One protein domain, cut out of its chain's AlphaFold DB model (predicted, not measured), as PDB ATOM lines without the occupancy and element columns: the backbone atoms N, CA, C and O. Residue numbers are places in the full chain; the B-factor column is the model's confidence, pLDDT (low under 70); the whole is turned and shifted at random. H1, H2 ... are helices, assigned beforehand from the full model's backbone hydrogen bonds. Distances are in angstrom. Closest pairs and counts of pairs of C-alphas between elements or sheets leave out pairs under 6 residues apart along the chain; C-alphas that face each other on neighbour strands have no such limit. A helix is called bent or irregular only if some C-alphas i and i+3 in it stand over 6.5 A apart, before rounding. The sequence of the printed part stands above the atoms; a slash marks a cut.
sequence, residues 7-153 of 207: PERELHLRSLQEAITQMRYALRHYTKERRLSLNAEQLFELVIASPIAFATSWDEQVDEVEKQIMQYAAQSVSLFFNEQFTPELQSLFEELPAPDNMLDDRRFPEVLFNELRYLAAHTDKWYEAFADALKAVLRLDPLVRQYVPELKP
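Overview. This is residues 7 to 153 of the 207 residues of an uncharacterized protein of Thermonema lapsum (UniProt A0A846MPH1). The helix H3 forms the core, with H4 and H7 packed on it as a three-helix group and H8 packed on another side of it. The long helix H1 runs antiparallel beside H8 with its last residues and reaches on to one end of the longest axis, where the short helices H6 and H9 lie by its residues 12 to 16. The printed part has 147 residues with nine named helices, H1 to H9 in order along the chain, and no named strand: the class is all helix. It is compact, with a radius of gyration of the C-alphas of 15.2 A, and elongated, spanning 50 by 31 by 28 A.

Along the chain. H1, residues 7 to 26, begins at C-alpha 7 (17.139, 3.048, -23.200) and is 28.9 A long. H2 is residues 28 to 34. H3, residues 40 to 55, is 23.9 A long, begins at C-alpha 40 (38.238, -3.045, -24.077) and has a kink of 30 degrees near residue 49. H4 is residues 64 to 77, 19.7 A; H5 is residues 80 to 84 and H6 residues 87 to 94. H7, residues 105 to 120, is 22.8 A long, and H8, residues 123 to 138, 20.8 A. H9, residues 141 to 147, ends at C-alpha 147 (28.973, 7.253, -13.923). Three helices are irregular: H3 only just, with C-alphas 48 and 51 6.6 A apart, H7 with C-alphas 106 and 109 7.1 A apart, and H8 with C-alphas 125 and 128 7.8 A apart.

Arrangement. H3 is the hub, touching six helices. H3, H4 and H7 form an up and down bundle, each running against the one before it. H3 and H4 are a helical hairpin at a shallow tilt of 27 degrees; their closest C-alphas, of Glu 45 and Val 77, are 6.0 A apart. H7 touches H3 at Ala 120 and Ala 53, C-alphas 4.6 A apart. H7 touches H4 at Phe 113 and Ala 74, C-alphas 5.2 A apart. H8 touches H3 at a steep tilt of 49 degrees, closest at the C-alphas of Thr 123 and Phe 54, 5.8 A. H1, with residues 19 to 26 alone, touches H8 at a shallow tilt of 7 degrees, opposite ways; the C-alphas of Met 23 and Ala 133 are closest, 4.4 A. H6 and H9 only just touch, with 3 pairs of C-alphas within 8 A, the closest those of Leu 89 and Tyr 147, 6.2 A. H5 only just touches H3, also with 3 pairs, closest at the C-alphas of Phe 81 and Glu 41, 6.9 A. H2 is close to but not clearly touching H8, and H1 and H4 are apart. Every O i to N i+4 pair is within hydrogen-bond range in H1, H2, H4, H5, H6 and H9; in H3 9 of 12 are, and in H7 and H8 10 of 12 each.

Size, cuts and confidence. The C-alphas farthest apart, of Pro 7 and Asp 63, are 51.2 A apart. The printed part has no cut and no long link. Mean pLDDT of the printed part is 89.4; residues 57 to 62 are under 70.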
ATOM      1  N   PRO A   7      16.790   2.287 -21.995       84.88
ATOM      2  CA  PRO A   7      17.139   3.048 -23.200       84.88
ATOM      3  C   PRO A   7      18.400   3.911 -23.049       84.88
ATOM      4  O   PRO A   7      19.172   4.065 -23.991       84.88
ATOM      5  N   GLU A   8      18.612   4.477 -21.863       86.94
ATOM      6  CA  GLU A   8      19.783   5.297 -21.543       86.94
ATOM      7  C   GLU A   8      21.047   4.435 -21.478       86.94
ATOM      8  O   GLU A   8      22.063   4.756 -22.089       86.94
ATOM      9  N   ARG A   9      20.950   3.260 -20.856       88.06
ATOM     10  CA  ARG A   9      22.033   2.279 -20.819       88.06
ATOM     11  C   ARG A   9      22.437   1.798 -22.216       88.06
ATOM     12  O   ARG A   9      23.624   1.689 -22.504       88.06
ATOM     13  N   GLU A  10      21.477   1.541 -23.104       89.75
ATOM     14  CA  GLU A  10      21.765   1.179 -24.500       89.75
ATOM     15  C   GLU A  10      22.456   2.305 -25.281       89.75
ATOM     16  O   GLU A  10      23.258   2.039 -26.181       89.75
ATOM     17  N   LEU A  11      22.139   3.566 -24.973       91.56
ATOM     18  CA  LEU A  11      22.819   4.726 -25.550       91.56
ATOM     19  C   LEU A  11      24.260   4.842 -25.032       91.56
ATOM     20  O   LEU A  11      25.173   5.147 -25.804       91.56
ATOM     21  N   HIS A  12      24.466   4.567 -23.743       93.88
ATOM     22  CA  HIS A  12      25.783   4.551 -23.112       93.88
ATOM     23  C   HIS A  12      26.670   3.458 -23.714       93.88
ATOM     24  O   HIS A  12      27.795   3.741 -24.123       93.88
ATOM     25  N   LEU A  13      26.135   2.241 -23.871       94.00
ATOM     26  CA  LEU A  13      26.848   1.125 -24.493       94.00
ATOM     27  C   LEU A  13      27.226   1.428 -25.948       94.00
ATOM     28  O   LEU A  13      28.346   1.139 -26.359       94.00
ATOM     29  N   ARG A  14      26.334   2.065 -26.718       92.75
ATOM     30  CA  ARG A  14      26.632   2.503 -28.093       92.75
ATOM     31  C   ARG A  14      27.749   3.542 -28.141       92.75
ATOM     32  O   ARG A  14      28.706   3.358 -28.887       92.75
ATOM     33  N   SER A  15      27.658   4.583 -27.313       92.56
ATOM     34  CA  SER A  15      28.697   5.620 -27.214       92.56
ATOM     35  C   SER A  15      30.059   5.017 -26.863       92.56
ATOM     36  O   SER A  15      31.075   5.341 -27.479       92.56
ATOM     37  N   LEU A  16      30.071   4.086 -25.905       94.81
ATOM     38  CA  LEU A  16      31.272   3.364 -25.517       94.81
ATOM     39  C   LEU A  16      31.808   2.505 -26.674       94.81
ATOM     40  O   LEU A  16      32.987   2.591 -27.017       94.81
ATOM     41  N   GLN A  17      30.946   1.713 -27.315       95.19
ATOM     42  CA  GLN A  17      31.313   0.849 -28.435       95.19
ATOM     43  C   GLN A  17      31.919   1.644 -29.597       95.19
ATOM     44  O   GLN A  17      32.894   1.190 -30.202       95.19
ATOM     45  N   GLU A  18      31.387   2.825 -29.907       95.19
ATOM     46  CA  GLU A  18      31.925   3.708 -30.943       95.19
ATOM     47  C   GLU A  18      33.353   4.162 -30.618       95.19
ATOM     48  O   GLU A  18      34.235   4.062 -31.476       95.19
ATOM     49  N   ALA A  19      33.617   4.587 -29.380       95.06
ATOM     50  CA  ALA A  19      34.954   4.995 -28.951       95.06
ATOM     51  C   ALA A  19      35.950   3.823 -28.964       95.06
ATOM     52  O   ALA A  19      37.040   3.946 -29.529       95.06
ATOM     53  N   ILE A  20      35.568   2.655 -28.425       95.75
ATOM     54  CA  ILE A  20      36.415   1.452 -28.464       95.75
ATOM     55  C   ILE A  20      36.691   1.029 -29.911       95.75
ATOM     56  O   ILE A  20      37.818   0.669 -30.255       95.75
ATOM     57  N   THR A  21      35.692   1.107 -30.792       95.81
ATOM     58  CA  THR A  21      35.856   0.786 -32.217       95.81
ATOM     59  C   THR A  21      36.838   1.738 -32.891       95.81
ATOM     60  O   THR A  21      37.691   1.289 -33.657       95.81
ATOM     61  N   GLN A  22      36.773   3.036 -32.582       97.00
ATOM     62  CA  GLN A  22      37.726   4.023 -33.089       97.00
ATOM     63  C   GLN A  22      39.154   3.729 -32.612       97.00
ATOM     64  O   GLN A  22      40.068   3.725 -33.436       97.00
ATOM     65  N   MET A  23      39.345   3.386 -31.333       96.88
ATOM     66  CA  MET A  23      40.654   2.969 -30.816       96.88
ATOM     67  C   MET A  23      41.181   1.718 -31.520       96.88
ATOM     68  O   MET A  23      42.314   1.703 -32.001       96.88
ATOM     69  N   ARG A  24      40.352   0.672 -31.648       96.12
ATOM     70  CA  ARG A  24      40.727  -0.564 -32.354       96.12
ATOM     71  C   ARG A  24      41.088  -0.287 -33.809       96.12
ATOM     72  O   ARG A  24      42.049  -0.858 -34.314       96.12
ATOM     73  N   TYR A  25      40.339   0.585 -34.481       97.19
ATOM     74  CA  TYR A  25      40.608   0.961 -35.863       97.19
ATOM     75  C   TYR A  25      41.935   1.712 -36.002       97.19
ATOM     76  O   TYR A  25      42.711   1.374 -36.902       97.19
ATOM     77  N   ALA A  26      42.208   2.681 -35.124       97.44
ATOM     78  CA  ALA A  26      43.462   3.433 -35.106       97.44
ATOM     79  C   ALA A  26      44.662   2.503 -34.861       97.44
ATOM     80  O   ALA A  26      45.642   2.528 -35.604       97.44
ATOM     81  N   LEU A  27      44.535   1.587 -33.899       97.69
ATOM     82  CA  LEU A  27      45.604   0.675 -33.494       97.69
ATOM     83  C   LEU A  27      45.640  -0.653 -34.265       97.69
ATOM     84  O   LEU A  27      46.462  -1.511 -33.953       97.69
ATOM     85  N   ARG A  28      44.810  -0.850 -35.299       96.75
ATOM     86  CA  ARG A  28      44.673  -2.150 -35.994       96.75
ATOM     87  C   ARG A  28      45.985  -2.699 -36.558       96.75
ATOM     88  O   ARG A  28      46.188  -3.909 -36.605       96.75
ATOM     89  N   HIS A  29      46.859  -1.817 -37.044       97.75
ATOM     90  CA  HIS A  29      48.144  -2.215 -37.617       97.75
ATOM     91  C   HIS A  29      49.142  -2.562 -36.513       97.75
ATOM     92  O   HIS A  29      49.835  -3.570 -36.627       97.75
ATOM     93  N   TYR A  30      49.133  -1.786 -35.428       97.62
ATOM     94  CA  TYR A  30      49.938  -2.030 -34.239       97.62
ATOM     95  C   TYR A  30      49.590  -3.374 -33.600       97.62
ATOM     96  O   TYR A  30      50.436  -4.259 -33.513       97.62
ATOM     97  N   THR A  31      48.324  -3.577 -33.230       95.69
ATOM     98  CA  THR A  31      47.877  -4.796 -32.539       95.69
ATOM     99  C   THR A  31      48.077  -6.041 -33.395       95.69
ATOM    100  O   THR A  31      48.467  -7.085 -32.874       95.69
ATOM    101  N   LYS A  32      47.910  -5.937 -34.720       95.25
ATOM    102  CA  LYS A  32      48.216  -7.030 -35.650       95.25
ATOM    103  C   LYS A  32      49.709  -7.357 -35.703       95.25
ATOM    104  O   LYS A  32      50.066  -8.533 -35.665       95.25
ATOM    105  N   GLU A  33      50.573  -6.350 -35.809       97.06
ATOM    106  CA  GLU A  33      52.030  -6.539 -35.844       97.06
ATOM    107  C   GLU A  33      52.547  -7.142 -34.535       97.06
ATOM    108  O   GLU A  33      53.317  -8.103 -34.546       97.06
ATOM    109  N   ARG A  34      52.058  -6.616 -33.412       95.38
ATOM    110  CA  ARG A  34      52.428  -7.017 -32.052       95.38
ATOM    111  C   ARG A  34      51.717  -8.276 -31.560       95.38
ATOM    112  O   ARG A  34      52.042  -8.780 -30.493       95.38
ATOM    113  N   ARG A  35      50.783  -8.815 -32.356       93.38
ATOM    114  CA  ARG A  35      49.952  -9.986 -32.028       93.38
ATOM    115  C   ARG A  35      49.218  -9.827 -30.691       93.38
ATOM    116  O   ARG A  35      49.131 -10.770 -29.909       93.38
ATOM    117  N   LEU A  36      48.693  -8.632 -30.443       93.75
ATOM    118  CA  LEU A  36      47.963  -8.305 -29.224       93.75
ATOM    119  C   LEU A  36      46.470  -8.578 -29.407       93.75
ATOM    120  O   LEU A  36      45.835  -8.018 -30.304       93.75
ATOM    121  N   SER A  37      45.913  -9.399 -28.519       93.06
ATOM    122  CA  SER A  37      44.474  -9.629 -28.390       93.06
ATOM    123  C   SER A  37      44.009  -9.029 -27.064       93.06
ATOM    124  O   SER A  37      44.167  -9.645 -26.011       93.06
ATOM    125  N   LEU A  38      43.527  -7.785 -27.120       93.88
ATOM    126  CA  LEU A  38      43.165  -6.988 -25.944       93.88
ATOM    127  C   LEU A  38      41.646  -6.835 -25.835       93.88
ATOM    128  O   LEU A  38      40.971  -6.519 -26.834       93.88
ATOM    129  N   ASN A  39      41.119  -6.995 -24.622       93.81
ATOM    130  CA  ASN A  39      39.754  -6.583 -24.293       93.81
ATOM    131  C   ASN A  39      39.638  -5.035 -24.305       93.81
ATOM    132  O   ASN A  39      40.581  -4.330 -24.671       93.81
ATOM    133  N   ALA A  40      38.452  -4.493 -24.020       94.31
ATOM    134  CA  ALA A  40      38.238  -3.045 -24.077       94.31
ATOM    135  C   ALA A  40      39.016  -2.279 -22.988       94.31
ATOM    136  O   ALA A  40      39.565  -1.220 -23.285       94.31
ATOM    137  N   GLU A  41      39.095  -2.831 -21.777       93.88
ATOM    138  CA  GLU A  41      39.842  -2.282 -20.635       93.88
ATOM    139  C   GLU A  41      41.347  -2.241 -20.921       93.88
ATOM    140  O   GLU A  41      41.950  -1.174 -20.941       93.88
ATOM    141  N   GLN A  42      41.938  -3.373 -21.287       94.44
ATOM    142  CA  GLN A  42      43.355  -3.487 -21.626       94.44
ATOM    143  C   GLN A  42      43.745  -2.571 -22.799       94.44
ATOM    144  O   GLN A  42      44.835  -2.000 -22.826       94.44
ATOM    145  N   LEU A  43      42.863  -2.407 -23.797       95.62
ATOM    146  CA  LEU A  43      43.087  -1.459 -24.892       95.62
ATOM    147  C   LEU A  43      43.087  -0.013 -24.387       95.62
ATOM    148  O   LEU A  43      43.929   0.778 -24.805       95.62
ATOM    149  N   PHE A  44      42.145   0.325 -23.509       94.88
ATOM    150  CA  PHE A  44      42.032   1.644 -22.899       94.88
ATOM    151  C   PHE A  44      43.278   1.979 -22.064       94.88
ATOM    152  O   PHE A  44      43.882   3.036 -22.252       94.88
ATOM    153  N   GLU A  45      43.728   1.049 -21.224       94.62
ATOM    154  CA  GLU A  45      44.926   1.193 -20.393       94.62
ATOM    155  C   GLU A  45      46.207   1.306 -21.231       94.62
ATOM    156  O   GLU A  45      47.043   2.174 -20.972       94.62
ATOM    157  N   LEU A  46      46.339   0.512 -22.301       95.75
ATOM    158  CA  LEU A  46      47.450   0.640 -23.248       95.75
ATOM    159  C   LEU A  46      47.503   2.045 -23.874       95.75
ATOM    160  O   LEU A  46      48.581   2.633 -23.992       95.75
ATOM    161  N   VAL A  47      46.353   2.596 -24.271       94.88
ATOM    162  CA  VAL A  47      46.282   3.940 -24.866       94.88
ATOM    163  C   VAL A  47      46.668   5.013 -23.848       94.88
ATOM    164  O   VAL A  47      47.468   5.887 -24.184       94.88
ATOM    165  N   ILE A  48      46.176   4.929 -22.607       92.31
ATOM    166  CA  ILE A  48      46.500   5.887 -21.535       92.31
ATOM    167  C   ILE A  48      47.978   5.851 -21.151       92.31
ATOM    168  O   ILE A  48      48.558   6.898 -20.869       92.31
ATOM    169  N   ALA A  49      48.600   4.672 -21.149       91.88
ATOM    170  CA  ALA A  49      50.011   4.535 -20.813       91.88
ATOM    171  C   ALA A  49      50.943   4.992 -21.950       91.88
ATOM    172  O   ALA A  49      52.067   5.416 -21.683       91.88
ATOM    173  N   SER A  50      50.498   4.926 -23.212       91.62
ATOM    174  CA  SER A  50      51.335   5.231 -24.383       91.62
ATOM    175  C   SER A  50      52.002   6.616 -24.381       91.62
ATOM    176  O   SER A  50      53.175   6.677 -24.760       91.62
ATOM    177  N   PRO A  51      51.368   7.703 -23.878       87.69
ATOM    178  CA  PRO A  51      52.051   8.934 -23.516       87.69
ATOM    179  C   PRO A  51      53.421   8.778 -22.859       87.69
ATOM    180  O   PRO A  51      54.355   9.441 -23.292       87.69
ATOM    181  N   ILE A  52      53.564   7.892 -21.864       85.19
ATOM    182  CA  ILE A  52      54.833   7.676 -21.152       85.19
ATOM    183  C   ILE A  52      55.911   7.141 -22.093       85.19
ATOM    184  O   ILE A  52      57.061   7.554 -22.006       85.19
ATOM    185  N   ALA A  53      55.559   6.239 -23.007       87.12
ATOM    186  CA  ALA A  53      56.529   5.666 -23.932       87.12
ATOM    187  C   ALA A  53      57.078   6.715 -24.906       87.12
ATOM    188  O   ALA A  53      58.287   6.837 -25.068       87.12
ATOM    189  N   PHE A  54      56.198   7.518 -25.504       83.50
ATOM    190  CA  PHE A  54      56.606   8.590 -26.423       83.50
ATOM    191  C   PHE A  54      57.307   9.753 -25.714       83.50
ATOM    192  O   PHE A  54      58.000  10.549 -26.340       83.50
ATOM    193  N   ALA A  55      57.102   9.848 -24.404       75.12
ATOM    194  CA  ALA A  55      57.711  10.818 -23.520       75.12
ATOM    195  C   ALA A  55      59.156  10.496 -23.120       75.12
ATOM    196  O   ALA A  55      59.920  11.412 -22.835       75.12
ATOM    197  N   THR A  56      59.514   9.215 -23.059       71.06
ATOM    198  CA  THR A  56      60.740   8.718 -22.407       71.06
ATOM    199  C   THR A  56      61.749   8.135 -23.396       71.06
ATOM    200  O   THR A  56      62.574   7.328 -23.011       71.06
ATOM    201  N   SER A  57      61.673   8.480 -24.684       65.38
ATOM    202  CA  SER A  57      62.662   8.031 -25.673       65.38
ATOM    203  C   SER A  57      62.947   9.132 -26.682       65.38
ATOM    204  O   SER A  57      62.426   9.156 -27.797       65.38
ATOM    205  N   TRP A  58      63.744  10.103 -26.240       58.19
ATOM    206  CA  TRP A  58      64.146  11.251 -27.056       58.19
ATOM    207  C   TRP A  58      65.374  10.961 -27.924       58.19
ATOM    208  O   TRP A  58      65.576  11.645 -28.927       58.19
ATOM    209  N   ASP A  59      66.173   9.956 -27.564       58.50
ATOM    210  CA  ASP A  59      67.394   9.548 -28.265       58.50
ATOM    211  C   ASP A  59      67.317   8.123 -28.851       58.50
ATOM    212  O   ASP A  59      68.334   7.571 -29.274       58.50
ATOM    213  N   GLU A  60      66.112   7.535 -28.883       56.91
ATOM    214  CA  GLU A  60      65.826   6.151 -29.303       56.91
ATOM    215  C   GLU A  60      66.552   5.067 -28.481       56.91
ATOM    216  O   GLU A  60      66.490   3.876 -28.812       56.91
ATOM    217  N   GLN A  61      67.215   5.443 -27.384       60.75
ATOM    218  CA  GLN A  61      67.725   4.520 -26.381       60.75
ATOM    219  C   GLN A  61      66.749   4.482 -25.201       60.75
ATOM    220  O   GLN A  61      65.887   5.341 -25.056       60.75
ATOM    221  N   VAL A  62      66.789   3.381 -24.447       63.78
ATOM    222  CA  VAL A  62      66.006   3.236 -23.214       63.78
ATOM    223  C   VAL A  62      66.978   2.858 -22.108       63.78
ATOM    224  O   VAL A  62      67.417   1.697 -22.036       63.78
ATOM    225  N   ASP A  63      67.343   3.832 -21.284       74.94
ATOM    226  CA  ASP A  63      68.239   3.645 -20.148       74.94
ATOM    227  C   ASP A  63      67.531   2.969 -18.951       74.94
ATOM    228  O   ASP A  63      66.372   2.546 -19.024       74.94
ATOM    229  N   GLU A  64      68.249   2.750 -17.846       76.94
ATOM    230  CA  GLU A  64      67.664   2.093 -16.668       76.94
ATOM    231  C   GLU A  64      66.618   2.956 -15.943       76.94
ATOM    232  O   GLU A  64      65.690   2.400 -15.353       76.94
ATOM    233  N   VAL A  65      66.717   4.287 -16.009       77.00
ATOM    234  CA  VAL A  65      65.726   5.198 -15.417       77.00
ATOM    235  C   VAL A  65      64.443   5.154 -16.243       77.00
ATOM    236  O   VAL A  65      63.356   4.961 -15.696       77.00
ATOM    237  N   GLU A  66      64.553   5.216 -17.565       78.06
ATOM    238  CA  GLU A  66      63.420   5.124 -18.490       78.06
ATOM    239  C   GLU A  66      62.700   3.775 -18.371       78.06
ATOM    240  O   GLU A  66      61.465   3.723 -18.339       78.06
ATOM    241  N   LYS A  67      63.441   2.674 -18.180       82.88
ATOM    242  CA  LYS A  67      62.841   1.365 -17.862       82.88
ATOM    243  C   LYS A  67      62.051   1.391 -16.558       82.88
ATOM    244  O   LYS A  67      60.956   0.829 -16.524       82.88
ATOM    245  N   GLN A  68      62.577   2.012 -15.504       82.69
ATOM    246  CA  GLN A  68      61.876   2.113 -14.220       82.69
ATOM    247  C   GLN A  68      60.585   2.925 -14.351       82.69
ATOM    248  O   GLN A  68      59.540   2.476 -13.877       82.69
ATOM    249  N   ILE A  69      60.618   4.048 -15.078       84.25
ATOM    250  CA  ILE A  69      59.423   4.850 -15.374       84.25
ATOM    251  C   ILE A  69      58.382   4.006 -16.111       84.25
ATOM    252  O   ILE A  69      57.226   3.959 -15.694       84.25
ATOM    253  N   MET A  70      58.771   3.311 -17.185       88.25
ATOM    254  CA  MET A  70      57.848   2.474 -17.964       88.25
ATOM    255  C   MET A  70      57.289   1.310 -17.141       88.25
ATOM    256  O   MET A  70      56.119   0.961 -17.285       88.25
ATOM    257  N   GLN A  71      58.098   0.706 -16.270       90.19
ATOM    258  CA  GLN A  71      57.647  -0.367 -15.386       90.19
ATOM    259  C   GLN A  71      56.634   0.151 -14.361       90.19
ATOM    260  O   GLN A  71      55.583  -0.464 -14.172       90.19
ATOM    261  N   TYR A  72      56.913   1.300 -13.743       88.62
ATOM    262  CA  TYR A  72      55.987   1.947 -12.819       88.62
ATOM    263  C   TYR A  72      54.699   2.390 -13.521       88.62
ATOM    264  O   TYR A  72      53.611   2.243 -12.963       88.62
ATOM    265  N   ALA A  73      54.803   2.878 -14.760       88.81
ATOM    266  CA  ALA A  73      53.662   3.239 -15.591       88.81
ATOM    267  C   ALA A  73      52.780   2.028 -15.890       88.81
ATOM    268  O   ALA A  73      51.574   2.093 -15.683       88.81
ATOM    269  N   ALA A  74      53.372   0.910 -16.313       90.88
ATOM    270  CA  ALA A  74      52.629  -0.309 -16.599       90.88
ATOM    271  C   ALA A  74      51.880  -0.825 -15.360       90.88
ATOM    272  O   ALA A  74      50.709  -1.178 -15.456       90.88
ATOM    273  N   GLN A  75      52.522  -0.803 -14.188       90.06
ATOM    274  CA  GLN A  75      51.885  -1.190 -12.926       90.06
ATOM    275  C   GLN A  75      50.759  -0.229 -12.530       90.06
ATOM    276  O   GLN A  75      49.658  -0.670 -12.216       90.06
ATOM    277  N   SER A  76      51.018   1.079 -12.579       87.19
ATOM    278  CA  SER A  76      50.060   2.099 -12.140       87.19
ATOM    279  C   SER A  76      48.850   2.184 -13.071       87.19
ATOM    280  O   SER A  76      47.719   2.275 -12.606       87.19
ATOM    281  N   VAL A  77      49.067   2.124 -14.387       87.81
ATOM    282  CA  VAL A  77      47.985   2.234 -15.373       87.81
ATOM    283  C   VAL A  77      47.167   0.948 -15.468       87.81
ATOM    284  O   VAL A  77      45.972   1.057 -15.687       87.81
ATOM    285  N   SER A  78      47.744  -0.232 -15.199       84.62
ATOM    286  CA  SER A  78      46.977  -1.496 -15.122       84.62
ATOM    287  C   SER A  78      45.966  -1.569 -13.968       84.62
ATOM    288  O   SER A  78      45.209  -2.527 -13.845       84.62
ATOM    289  N   LEU A  79      46.008  -0.588 -13.063       84.12
ATOM    290  CA  LEU A  79      45.040  -0.428 -11.984       84.12
ATOM    291  C   LEU A  79      44.114   0.766 -12.227       84.12
ATOM    292  O   LEU A  79      43.140   0.928 -11.497       84.12
ATOM    293  N   PHE A  80      44.380   1.592 -13.245       85.12
ATOM    294  CA  PHE A  80      43.643   2.829 -13.489       85.12
ATOM    295  C   PHE A  80      42.157   2.548 -13.682       85.12
ATOM    296  O   PHE A  80      41.318   3.221 -13.085       85.12
ATOM    297  N   PHE A  81      41.825   1.540 -14.487       85.06
ATOM    298  CA  PHE A  81      40.438   1.197 -14.756       85.06
ATOM    299  C   PHE A  81      39.700   0.764 -13.481       85.06
ATOM    300  O   PHE A  81      38.590   1.221 -13.198       85.06
ATOM    301  N   ASN A  82      40.361  -0.051 -12.659       83.75
ATOM    302  CA  ASN A  82      39.814  -0.573 -11.411       83.75
ATOM    303  C   ASN A  82      39.695   0.482 -10.302       83.75
ATOM    304  O   ASN A  82      38.779   0.416  -9.484       83.75
ATOM    305  N   GLU A  83      40.600   1.460 -10.267       86.06
ATOM    306  CA  GLU A  83      40.624   2.507  -9.243       86.06
ATOM    307  C   GLU A  83      39.740   3.711  -9.581       86.06
ATOM    308  O   GLU A  83      39.189   4.334  -8.673       86.06
ATOM    309  N   GLN A  84      39.627   4.072 -10.864       85.62
ATOM    310  CA  GLN A  84      38.948   5.303 -11.277       85.62
ATOM    311  C   GLN A  84      37.483   5.089 -11.659       85.62
ATOM    312  O   GLN A  84      36.690   6.031 -11.569       85.62
ATOM    313  N   PHE A  85      37.104   3.896 -12.126       89.25
ATOM    314  CA  PHE A  85      35.756   3.644 -12.646       89.25
ATOM    315  C   PHE A  85      34.884   2.887 -11.648       89.25
ATOM    316  O   PHE A  85      35.351   2.046 -10.886       89.25
ATOM    317  N   THR A  86      33.583   3.191 -11.651       89.94
ATOM    318  CA  THR A  86      32.622   2.479 -10.802       89.94
ATOM    319  C   THR A  86      32.290   1.105 -11.387       89.94
ATOM    320  O   THR A  86      32.380   0.932 -12.607       89.94
ATOM    321  N   PRO A  87      31.817   0.144 -10.569       90.62
ATOM    322  CA  PRO A  87      31.401  -1.172 -11.055       90.62
ATOM    323  C   PRO A  87      30.380  -1.116 -12.199       90.62
ATOM    324  O   PRO A  87      30.399  -1.943 -13.107       90.62
ATOM    325  N   GLU A  88      29.492  -0.120 -12.204       90.19
ATOM    326  CA  GLU A  88      28.496   0.043 -13.262       90.19
ATOM    327  C   GLU A  88      29.134   0.447 -14.596       90.19
ATOM    328  O   GLU A  88      28.726  -0.064 -15.640       90.19
ATOM    329  N   LEU A  89      30.141   1.326 -14.581       91.19
ATOM    330  CA  LEU A  89      30.888   1.680 -15.789       91.19
ATOM    331  C   LEU A  89      31.762   0.511 -16.256       91.19
ATOM    332  O   LEU A  89      31.796   0.224 -17.451       91.19
ATOM    333  N   GLN A  90      32.400  -0.200 -15.325       92.19
ATOM    334  CA  GLN A  90      33.187  -1.404 -15.617       92.19
ATOM    335  C   GLN A  90      32.324  -2.464 -16.320       92.19
ATOM    336  O   GLN A  90      32.701  -2.961 -17.380       92.19
ATOM    337  N   SER A  91      31.098  -2.694 -15.838       91.19
ATOM    338  CA  SER A  91      30.159  -3.634 -16.469       91.19
ATOM    339  C   SER A  91      29.820  -3.293 -17.928       91.19
ATOM    340  O   SER A  91      29.578  -4.190 -18.731       91.19
ATOM    341  N   LEU A  92      29.822  -2.007 -18.309       92.50
ATOM    342  CA  LEU A  92      29.603  -1.626 -19.707       92.50
ATOM    343  C   LEU A  92      30.772  -2.041 -20.604       92.50
ATOM    344  O   LEU A  92      30.548  -2.388 -21.760       92.50
ATOM    345  N   PHE A  93      32.005  -1.992 -20.095       93.12
ATOM    346  CA  PHE A  93      33.183  -2.438 -20.840       93.12
ATOM    347  C   PHE A  93      33.197  -3.957 -21.008       93.12
ATOM    348  O   PHE A  93      33.536  -4.434 -22.090       93.12
ATOM    349  N   GLU A  94      32.795  -4.701 -19.975       90.62
ATOM    350  CA  GLU A  94      32.696  -6.168 -20.005       90.62
ATOM    351  C   GLU A  94      31.659  -6.675 -21.022       90.62
ATOM    352  O   GLU A  94      31.816  -7.758 -21.583       90.62
ATOM    353  N   GLU A  95      30.618  -5.886 -21.304       92.12
ATOM    354  CA  GLU A  95      29.597  -6.223 -22.306       92.12
ATOM    355  C   GLU A  95      30.051  -6.042 -23.753       92.12
ATOM    356  O   GLU A  95      29.375  -6.498 -24.685       92.12
ATOM    357  N   LEU A  96      31.180  -5.374 -23.978       92.19
ATOM    358  CA  LEU A  96      31.679  -5.183 -25.326       92.19
ATOM    359  C   LEU A  96      32.246  -6.481 -25.906       92.19
ATOM    360  O   LEU A  96      32.859  -7.275 -25.191       92.19
ATOM    361  N   PRO A  97      32.142  -6.674 -27.235       87.94
ATOM    362  CA  PRO A  97      32.743  -7.822 -27.891       87.94
ATOM    363  C   PRO A  97      34.245  -7.908 -27.609       87.94
ATOM    364  O   PRO A  97      35.015  -6.988 -27.920       87.94
ATOM    365  N   ALA A  98      34.655  -9.042 -27.056       85.94
ATOM    366  CA  ALA A  98      36.043  -9.350 -26.796       85.94
ATOM    367  C   ALA A  98      36.617 -10.266 -27.893       85.94
ATOM    368  O   ALA A  98      35.905 -11.134 -28.401       85.94
ATOM    369  N   PRO A  99      37.882 -10.072 -28.301       84.19
ATOM    370  CA  PRO A  99      38.522 -10.945 -29.277       84.19
ATOM    371  C   PRO A  99      38.845 -12.322 -28.678       84.19
ATOM    372  O   PRO A  99      39.104 -12.447 -27.482       84.19
ATOM    373  N   ASP A 100      38.893 -13.356 -29.521       79.75
ATOM    374  CA  ASP A 100      39.336 -14.688 -29.098       79.75
ATOM    375  C   ASP A 100      40.795 -14.657 -28.598       79.75
ATOM    376  O   ASP A 100      41.629 -13.886 -29.086       79.75
ATOM    377  N   ASN A 101      41.125 -15.548 -27.655       85.06
ATOM    378  CA  ASN A 101      42.465 -15.677 -27.061       85.06
ATOM    379  C   ASN A 101      42.973 -14.383 -26.408       85.06
ATOM    380  O   ASN A 101      44.109 -13.967 -26.651       85.06
ATOM    381  N   MET A 102      42.121 -13.742 -25.607       88.69
ATOM    382  CA  MET A 102      42.498 -12.563 -24.831       88.69
ATOM    383  C   MET A 102      43.744 -12.812 -23.987       88.69
ATOM    384  O   MET A 102      43.975 -13.918 -23.484       88.69
ATOM    385  N   LEU A 103      44.527 -11.755 -23.804       88.06
ATOM    386  CA  LEU A 103      45.591 -11.765 -22.821       88.06
ATOM    387  C   LEU A 103      45.008 -11.919 -21.406       88.06
ATOM    388  O   LEU A 103      44.037 -11.255 -21.059       88.06
ATOM    389  N   ASP A 104      45.631 -12.778 -20.599       87.50
ATOM    390  CA  ASP A 104      45.337 -12.913 -19.167       87.50
ATOM    391  C   ASP A 104      45.689 -11.612 -18.432       87.50
ATOM    392  O   ASP A 104      46.827 -11.139 -18.531       87.50
ATOM    393  N   ASP A 105      44.746 -11.070 -17.661       84.75
ATOM    394  CA  ASP A 105      44.914  -9.833 -16.890       84.75
ATOM    395  C   ASP A 105      46.118  -9.895 -15.943       84.75
ATOM    396  O   ASP A 105      46.835  -8.910 -15.772       84.75
ATOM    397  N   ARG A 106      46.453 -11.077 -15.406       87.69
ATOM    398  CA  ARG A 106      47.646 -11.259 -14.554       87.69
ATOM    399  C   ARG A 106      48.953 -11.011 -15.297       87.69
ATOM    400  O   ARG A 106      49.972 -10.720 -14.675       87.69
ATOM    401  N   ARG A 107      48.939 -11.183 -16.617       90.31
ATOM    402  CA  ARG A 107      50.088 -10.983 -17.504       90.31
ATOM    403  C   ARG A 107      50.062  -9.617 -18.176       90.31
ATOM    404  O   ARG A 107      51.072  -9.229 -18.764       90.31
ATOM    405  N   PHE A 108      48.948  -8.891 -18.100       92.56
ATOM    406  CA  PHE A 108      48.803  -7.601 -18.757       92.56
ATOM    407  C   PHE A 108      49.848  -6.569 -18.315       92.56
ATOM    408  O   PHE A 108      50.458  -5.994 -19.212       92.56
ATOM    409  N   PRO A 109      50.192  -6.395 -17.022       93.25
ATOM    410  CA  PRO A 109      51.221  -5.427 -16.627       93.25
ATOM    411  C   PRO A 109      52.599  -5.713 -17.249       93.25
ATOM    412  O   PRO A 109      53.299  -4.799 -17.680       93.25
ATOM    413  N   GLU A 110      52.986  -6.991 -17.344       93.88
ATOM    414  CA  GLU A 110      54.249  -7.401 -17.974       93.88
ATOM    415  C   GLU A 110      54.236  -7.130 -19.485       93.88
ATOM    416  O   GLU A 110      55.212  -6.630 -20.048       93.88
ATOM    417  N   VAL A 111      53.124  -7.441 -20.155       94.19
ATOM    418  CA  VAL A 111      52.964  -7.157 -21.585       94.19
ATOM    419  C   VAL A 111      52.952  -5.654 -21.832       94.19
ATOM    420  O   VAL A 111      53.683  -5.194 -22.699       94.19
ATOM    421  N   LEU A 112      52.207  -4.884 -21.039       95.25
ATOM    422  CA  LEU A 112      52.132  -3.433 -21.140       95.25
ATOM    423  C   LEU A 112      53.520  -2.798 -21.017       95.25
ATOM    424  O   LEU A 112      53.884  -1.987 -21.860       95.25
ATOM    425  N   PHE A 113      54.342  -3.229 -20.057       94.62
ATOM    426  CA  PHE A 113      55.733  -2.777 -19.951       94.62
ATOM    427  C   PHE A 113      56.541  -3.026 -21.236       94.62
ATOM    428  O   PHE A 113      57.229  -2.131 -21.729       94.62
ATOM    429  N   ASN A 114      56.446  -4.230 -21.807       94.62
ATOM    430  CA  ASN A 114      57.139  -4.562 -23.053       94.62
ATOM    431  C   ASN A 114      56.627  -3.742 -24.246       94.62
ATOM    432  O   ASN A 114      57.415  -3.360 -25.113       94.62
ATOM    433  N   GLU A 115      55.328  -3.446 -24.283       95.75
ATOM    434  CA  GLU A 115      54.736  -2.599 -25.314       95.75
ATOM    435  C   GLU A 115      55.173  -1.139 -25.168       95.75
ATOM    436  O   GLU A 115      55.545  -0.533 -26.169       95.75
ATOM    437  N   LEU A 116      55.255  -0.593 -23.951       93.75
ATOM    438  CA  LEU A 116      55.789   0.757 -23.727       93.75
ATOM    439  C   LEU A 116      57.240   0.878 -24.206       93.75
ATOM    440  O   LEU A 116      57.575   1.819 -24.921       93.75
ATOM    441  N   ARG A 117      58.081  -0.121 -23.917       91.69
ATOM    442  CA  ARG A 117      59.458  -0.164 -24.437       91.69
ATOM    443  C   ARG A 117      59.512  -0.211 -25.959       91.69
ATOM    444  O   ARG A 117      60.382   0.404 -26.568       91.69
ATOM    445  N   TYR A 118      58.606  -0.966 -26.579       92.94
ATOM    446  CA  TYR A 118      58.536  -1.041 -28.033       92.94
ATOM    447  C   TYR A 118      58.099   0.289 -28.651       92.94
ATOM    448  O   TYR A 118      58.685   0.707 -29.648       92.94
ATOM    449  N   LEU A 119      57.102   0.948 -28.058       92.12
ATOM    450  CA  LEU A 119      56.598   2.246 -28.502       92.12
ATOM    451  C   LEU A 119      57.665   3.332 -28.415       92.12
ATOM    452  O   LEU A 119      57.844   4.050 -29.391       92.12
ATOM    453  N   ALA A 120      58.404   3.382 -27.307       87.00
ATOM    454  CA  ALA A 120      59.543   4.276 -27.115       87.00
ATOM    455  C   ALA A 120      60.546   4.177 -28.276       87.00
ATOM    456  O   ALA A 120      60.787   5.154 -28.981       87.00
ATOM    457  N   ALA A 121      61.010   2.959 -28.569       87.75
ATOM    458  CA  ALA A 121      61.966   2.696 -29.647       87.75
ATOM    459  C   ALA A 121      61.402   2.880 -31.074       87.75
ATOM    460  O   ALA A 121      62.142   2.765 -32.045       87.75
ATOM    461  N   HIS A 122      60.090   3.095 -31.233       90.62
ATOM    462  CA  HIS A 122      59.423   3.207 -32.537       90.62
ATOM    463  C   HIS A 122      58.420   4.366 -32.565       90.62
ATOM    464  O   HIS A 122      57.362   4.263 -33.200       90.62
ATOM    465  N   THR A 123      58.749   5.463 -31.877       85.94
ATOM    466  CA  THR A 123      57.867   6.626 -31.715       85.94
ATOM    467  C   THR A 123      57.372   7.139 -33.068       85.94
ATOM    468  O   THR A 123      56.161   7.197 -33.290       85.94
ATOM    469  N   ASP A 124      58.275   7.372 -34.023       86.06
ATOM    470  CA  ASP A 124      57.948   7.884 -35.364       86.06
ATOM    471  C   ASP A 124      56.955   7.009 -36.141       86.06
ATOM    472  O   ASP A 124      56.202   7.494 -36.987       86.06
ATOM    473  N   LYS A 125      56.932   5.704 -35.859       91.75
ATOM    474  CA  LYS A 125      56.047   4.757 -36.542       91.75
ATOM    475  C   LYS A 125      54.637   4.751 -35.955       91.75
ATOM    476  O   LYS A 125      53.677   4.539 -36.696       91.75
ATOM    477  N   TRP A 126      54.507   4.912 -34.639       93.44
ATOM    478  CA  TRP A 126      53.259   4.605 -33.926       93.44
ATOM    479  C   TRP A 126      52.572   5.798 -33.285       93.44
ATOM    480  O   TRP A 126      51.382   5.703 -32.982       93.44
ATOM    481  N   TYR A 127      53.274   6.915 -33.134       88.75
ATOM    482  CA  TYR A 127      52.775   8.105 -32.464       88.75
ATOM    483  C   TYR A 127      51.390   8.552 -32.960       88.75
ATOM    484  O   TYR A 127      50.463   8.653 -32.161       88.75
ATOM    485  N   GLU A 128      51.205   8.740 -34.271       91.38
ATOM    486  CA  GLU A 128      49.930   9.225 -34.832       91.38
ATOM    487  C   GLU A 128      48.758   8.276 -34.536       91.38
ATOM    488  O   GLU A 128      47.667   8.708 -34.164       91.38
ATOM    489  N   ALA A 129      48.989   6.963 -34.626       95.31
ATOM    490  CA  ALA A 129      47.956   5.966 -34.357       95.31
ATOM    491  C   ALA A 129      47.504   5.997 -32.887       95.31
ATOM    492  O   ALA A 129      46.312   5.874 -32.595       95.31
ATOM    493  N   PHE A 130      48.445   6.183 -31.962       94.38
ATOM    494  CA  PHE A 130      48.143   6.295 -30.539       94.38
ATOM    495  C   PHE A 130      47.565   7.657 -30.159       94.38
ATOM    496  O   PHE A 130      46.665   7.707 -29.325       94.38
ATOM    497  N   ALA A 131      47.990   8.743 -30.807       91.19
ATOM    498  CA  ALA A 131      47.378  10.056 -30.641       91.19
ATOM    499  C   ALA A 131      45.898  10.037 -31.064       91.19
ATOM    500  O   ALA A 131      45.038  10.570 -30.360       91.19
ATOM    501  N   ASP A 132      45.565   9.377 -32.175       93.38
ATOM    502  CA  ASP A 132      44.175   9.208 -32.610       93.38
ATOM    503  C   ASP A 132      43.364   8.301 -31.677       93.38
ATOM    504  O   ASP A 132      42.199   8.596 -31.387       93.38
ATOM    505  N   ALA A 133      43.973   7.237 -31.147       95.88
ATOM    506  CA  ALA A 133      43.340   6.406 -30.129       95.88
ATOM    507  C   ALA A 133      43.078   7.192 -28.831       95.88
ATOM    508  O   ALA A 133      41.989   7.097 -28.266       95.88
ATOM    509  N   LEU A 134      44.019   8.036 -28.395       93.06
ATOM    510  CA  LEU A 134      43.860   8.888 -27.217       93.06
ATOM    511  C   LEU A 134      42.736   9.914 -27.412       93.06
ATOM    512  O   LEU A 134      41.920  10.108 -26.515       93.06
ATOM    513  N   LYS A 135      42.590  10.506 -28.605       91.94
ATOM    514  CA  LYS A 135      41.427  11.362 -28.916       91.94
ATOM    515  C   LYS A 135      40.104  10.605 -28.765       91.94
ATOM    516  O   LYS A 135      39.124  11.195 -28.315       91.94
ATOM    517  N   ALA A 136      40.057   9.322 -29.128       94.56
ATOM    518  CA  ALA A 136      38.871   8.490 -28.924       94.56
ATOM    519  C   ALA A 136      38.612   8.204 -27.434       94.56
ATOM    520  O   ALA A 136      37.459   8.282 -27.013       94.56
ATOM    521  N   VAL A 137      39.658   7.978 -26.627       93.56
ATOM    522  CA  VAL A 137      39.553   7.908 -25.155       93.56
ATOM    523  C   VAL A 137      38.942   9.190 -24.600       93.56
ATOM    524  O   VAL A 137      37.961   9.134 -23.869       93.56
ATOM    525  N   LEU A 138      39.462  10.356 -24.982       92.06
ATOM    526  CA  LEU A 138      39.007  11.642 -24.441       92.06
ATOM    527  C   LEU A 138      37.547  11.970 -24.793       92.06
ATOM    528  O   LEU A 138      36.883  12.688 -24.049       92.06
ATOM    529  N   ARG A 139      37.007  11.406 -25.880       92.81
ATOM    530  CA  ARG A 139      35.577  11.518 -26.223       92.81
ATOM    531  C   ARG A 139      34.658  10.781 -25.248       92.81
ATOM    532  O   ARG A 139      33.464  11.064 -25.247       92.81
ATOM    533  N   LEU A 140      35.190   9.874 -24.427       93.19
ATOM    534  CA  LEU A 140      34.426   9.185 -23.389       93.19
ATOM    535  C   LEU A 140      34.140  10.062 -22.169       93.19
ATOM    536  O   LEU A 140      33.312   9.665 -21.358       93.19
ATOM    537  N   ASP A 141      34.761  11.241 -22.037       93.31
ATOM    538  CA  ASP A 141      34.592  12.114 -20.866       93.31
ATOM    539  C   ASP A 141      33.120  12.334 -20.456       93.31
ATOM    540  O   ASP A 141      32.800  12.080 -19.294       93.31
ATOM    541  N   PRO A 142      32.183  12.688 -21.362       93.19
ATOM    542  CA  PRO A 142      30.790  12.896 -20.972       93.19
ATOM    543  C   PRO A 142      30.139  11.636 -20.400       93.19
ATOM    544  O   PRO A 142      29.373  11.729 -19.444       93.19
ATOM    545  N   LEU A 143      30.458  10.467 -20.964       93.75
ATOM    546  CA  LEU A 143      29.952   9.184 -20.488       93.75
ATOM    547  C   LEU A 143      30.560   8.842 -19.127       93.75
ATOM    548  O   LEU A 143      29.829   8.564 -18.184       93.75
ATOM    549  N   VAL A 144      31.887   8.908 -18.997       92.12
ATOM    550  CA  VAL A 144      32.590   8.615 -17.737       92.12
ATOM    551  C   VAL A 144      32.036   9.481 -16.611       92.12
ATOM    552  O   VAL A 144      31.718   8.968 -15.542       92.12
ATOM    553  N   ARG A 145      31.815  10.773 -16.865       91.94
ATOM    554  CA  ARG A 145      31.285  11.712 -15.871       91.94
ATOM    555  C   ARG A 145      29.812  11.502 -15.520       91.94
ATOM    556  O   ARG A 145      29.379  12.043 -14.513       91.94
ATOM    557  N   GLN A 146      29.034  10.736 -16.286       91.31
ATOM    558  CA  GLN A 146      27.691  10.318 -15.857       91.31
ATOM    559  C   GLN A 146      27.753   9.221 -14.789       91.31
ATOM    560  O   GLN A 146      26.906   9.182 -13.899       91.31
ATOM    561  N   TYR A 147      28.761   8.351 -14.869       91.06
ATOM    562  CA  TYR A 147      28.973   7.253 -13.923       91.06
ATOM    563  C   TYR A 147      29.829   7.673 -12.727       91.06
ATOM    564  O   TYR A 147      29.599   7.215 -11.609       91.06
ATOM    565  N   VAL A 148      30.772   8.592 -12.945       91.31
ATOM    566  CA  VAL A 148      31.701   9.105 -11.933       91.31
ATOM    567  C   VAL A 148      31.695  10.644 -11.933       91.31
ATOM    568  O   VAL A 148      32.652  11.266 -12.389       91.31
ATOM    569  N   PRO A 149      30.631  11.317 -11.447       88.38
ATOM    570  CA  PRO A 149      30.518  12.779 -11.580       88.38
ATOM    571  C   PRO A 149      31.559  13.590 -10.812       88.38
ATOM    572  O   PRO A 149      31.847  14.722 -11.197       88.38
ATOM    573  N   GLU A 150      32.117  13.005  -9.751       90.19
ATOM    574  CA  GLU A 150      33.198  13.590  -8.949       90.19
ATOM    575  C   GLU A 150      34.576  13.431  -9.614       90.19
ATOM    576  O   GLU A 150      35.555  14.026  -9.159       90.19
ATOM    577  N   LEU A 151      34.678  12.634 -10.688       89.25
ATOM    578  CA  LEU A 151      35.917  12.521 -11.442       89.25
ATOM    579  C   LEU A 151      36.189  13.848 -12.154       89.25
ATOM    580  O   LEU A 151      35.312  14.433 -12.805       89.25
ATOM    581  N   LYS A 152      37.440  14.303 -12.061       90.38
ATOM    582  CA  LYS A 152      37.948  15.397 -12.891       90.38
ATOM    583  C   LYS A 152      37.774  15.040 -14.377       90.38
ATOM    584  O   LYS A 152      37.667  13.853 -14.705       90.38
ATOM    585  N   PRO A 153      37.765  16.032 -15.287       90.94
ATOM    586  CA  PRO A 153      37.744  15.752 -16.717       90.94
ATOM    587  C   PRO A 153      38.796  14.703 -17.082       90.94
ATOM    588  O   PRO A 153      39.922  14.770 -16.594       90.94
TER     589      PRO A 153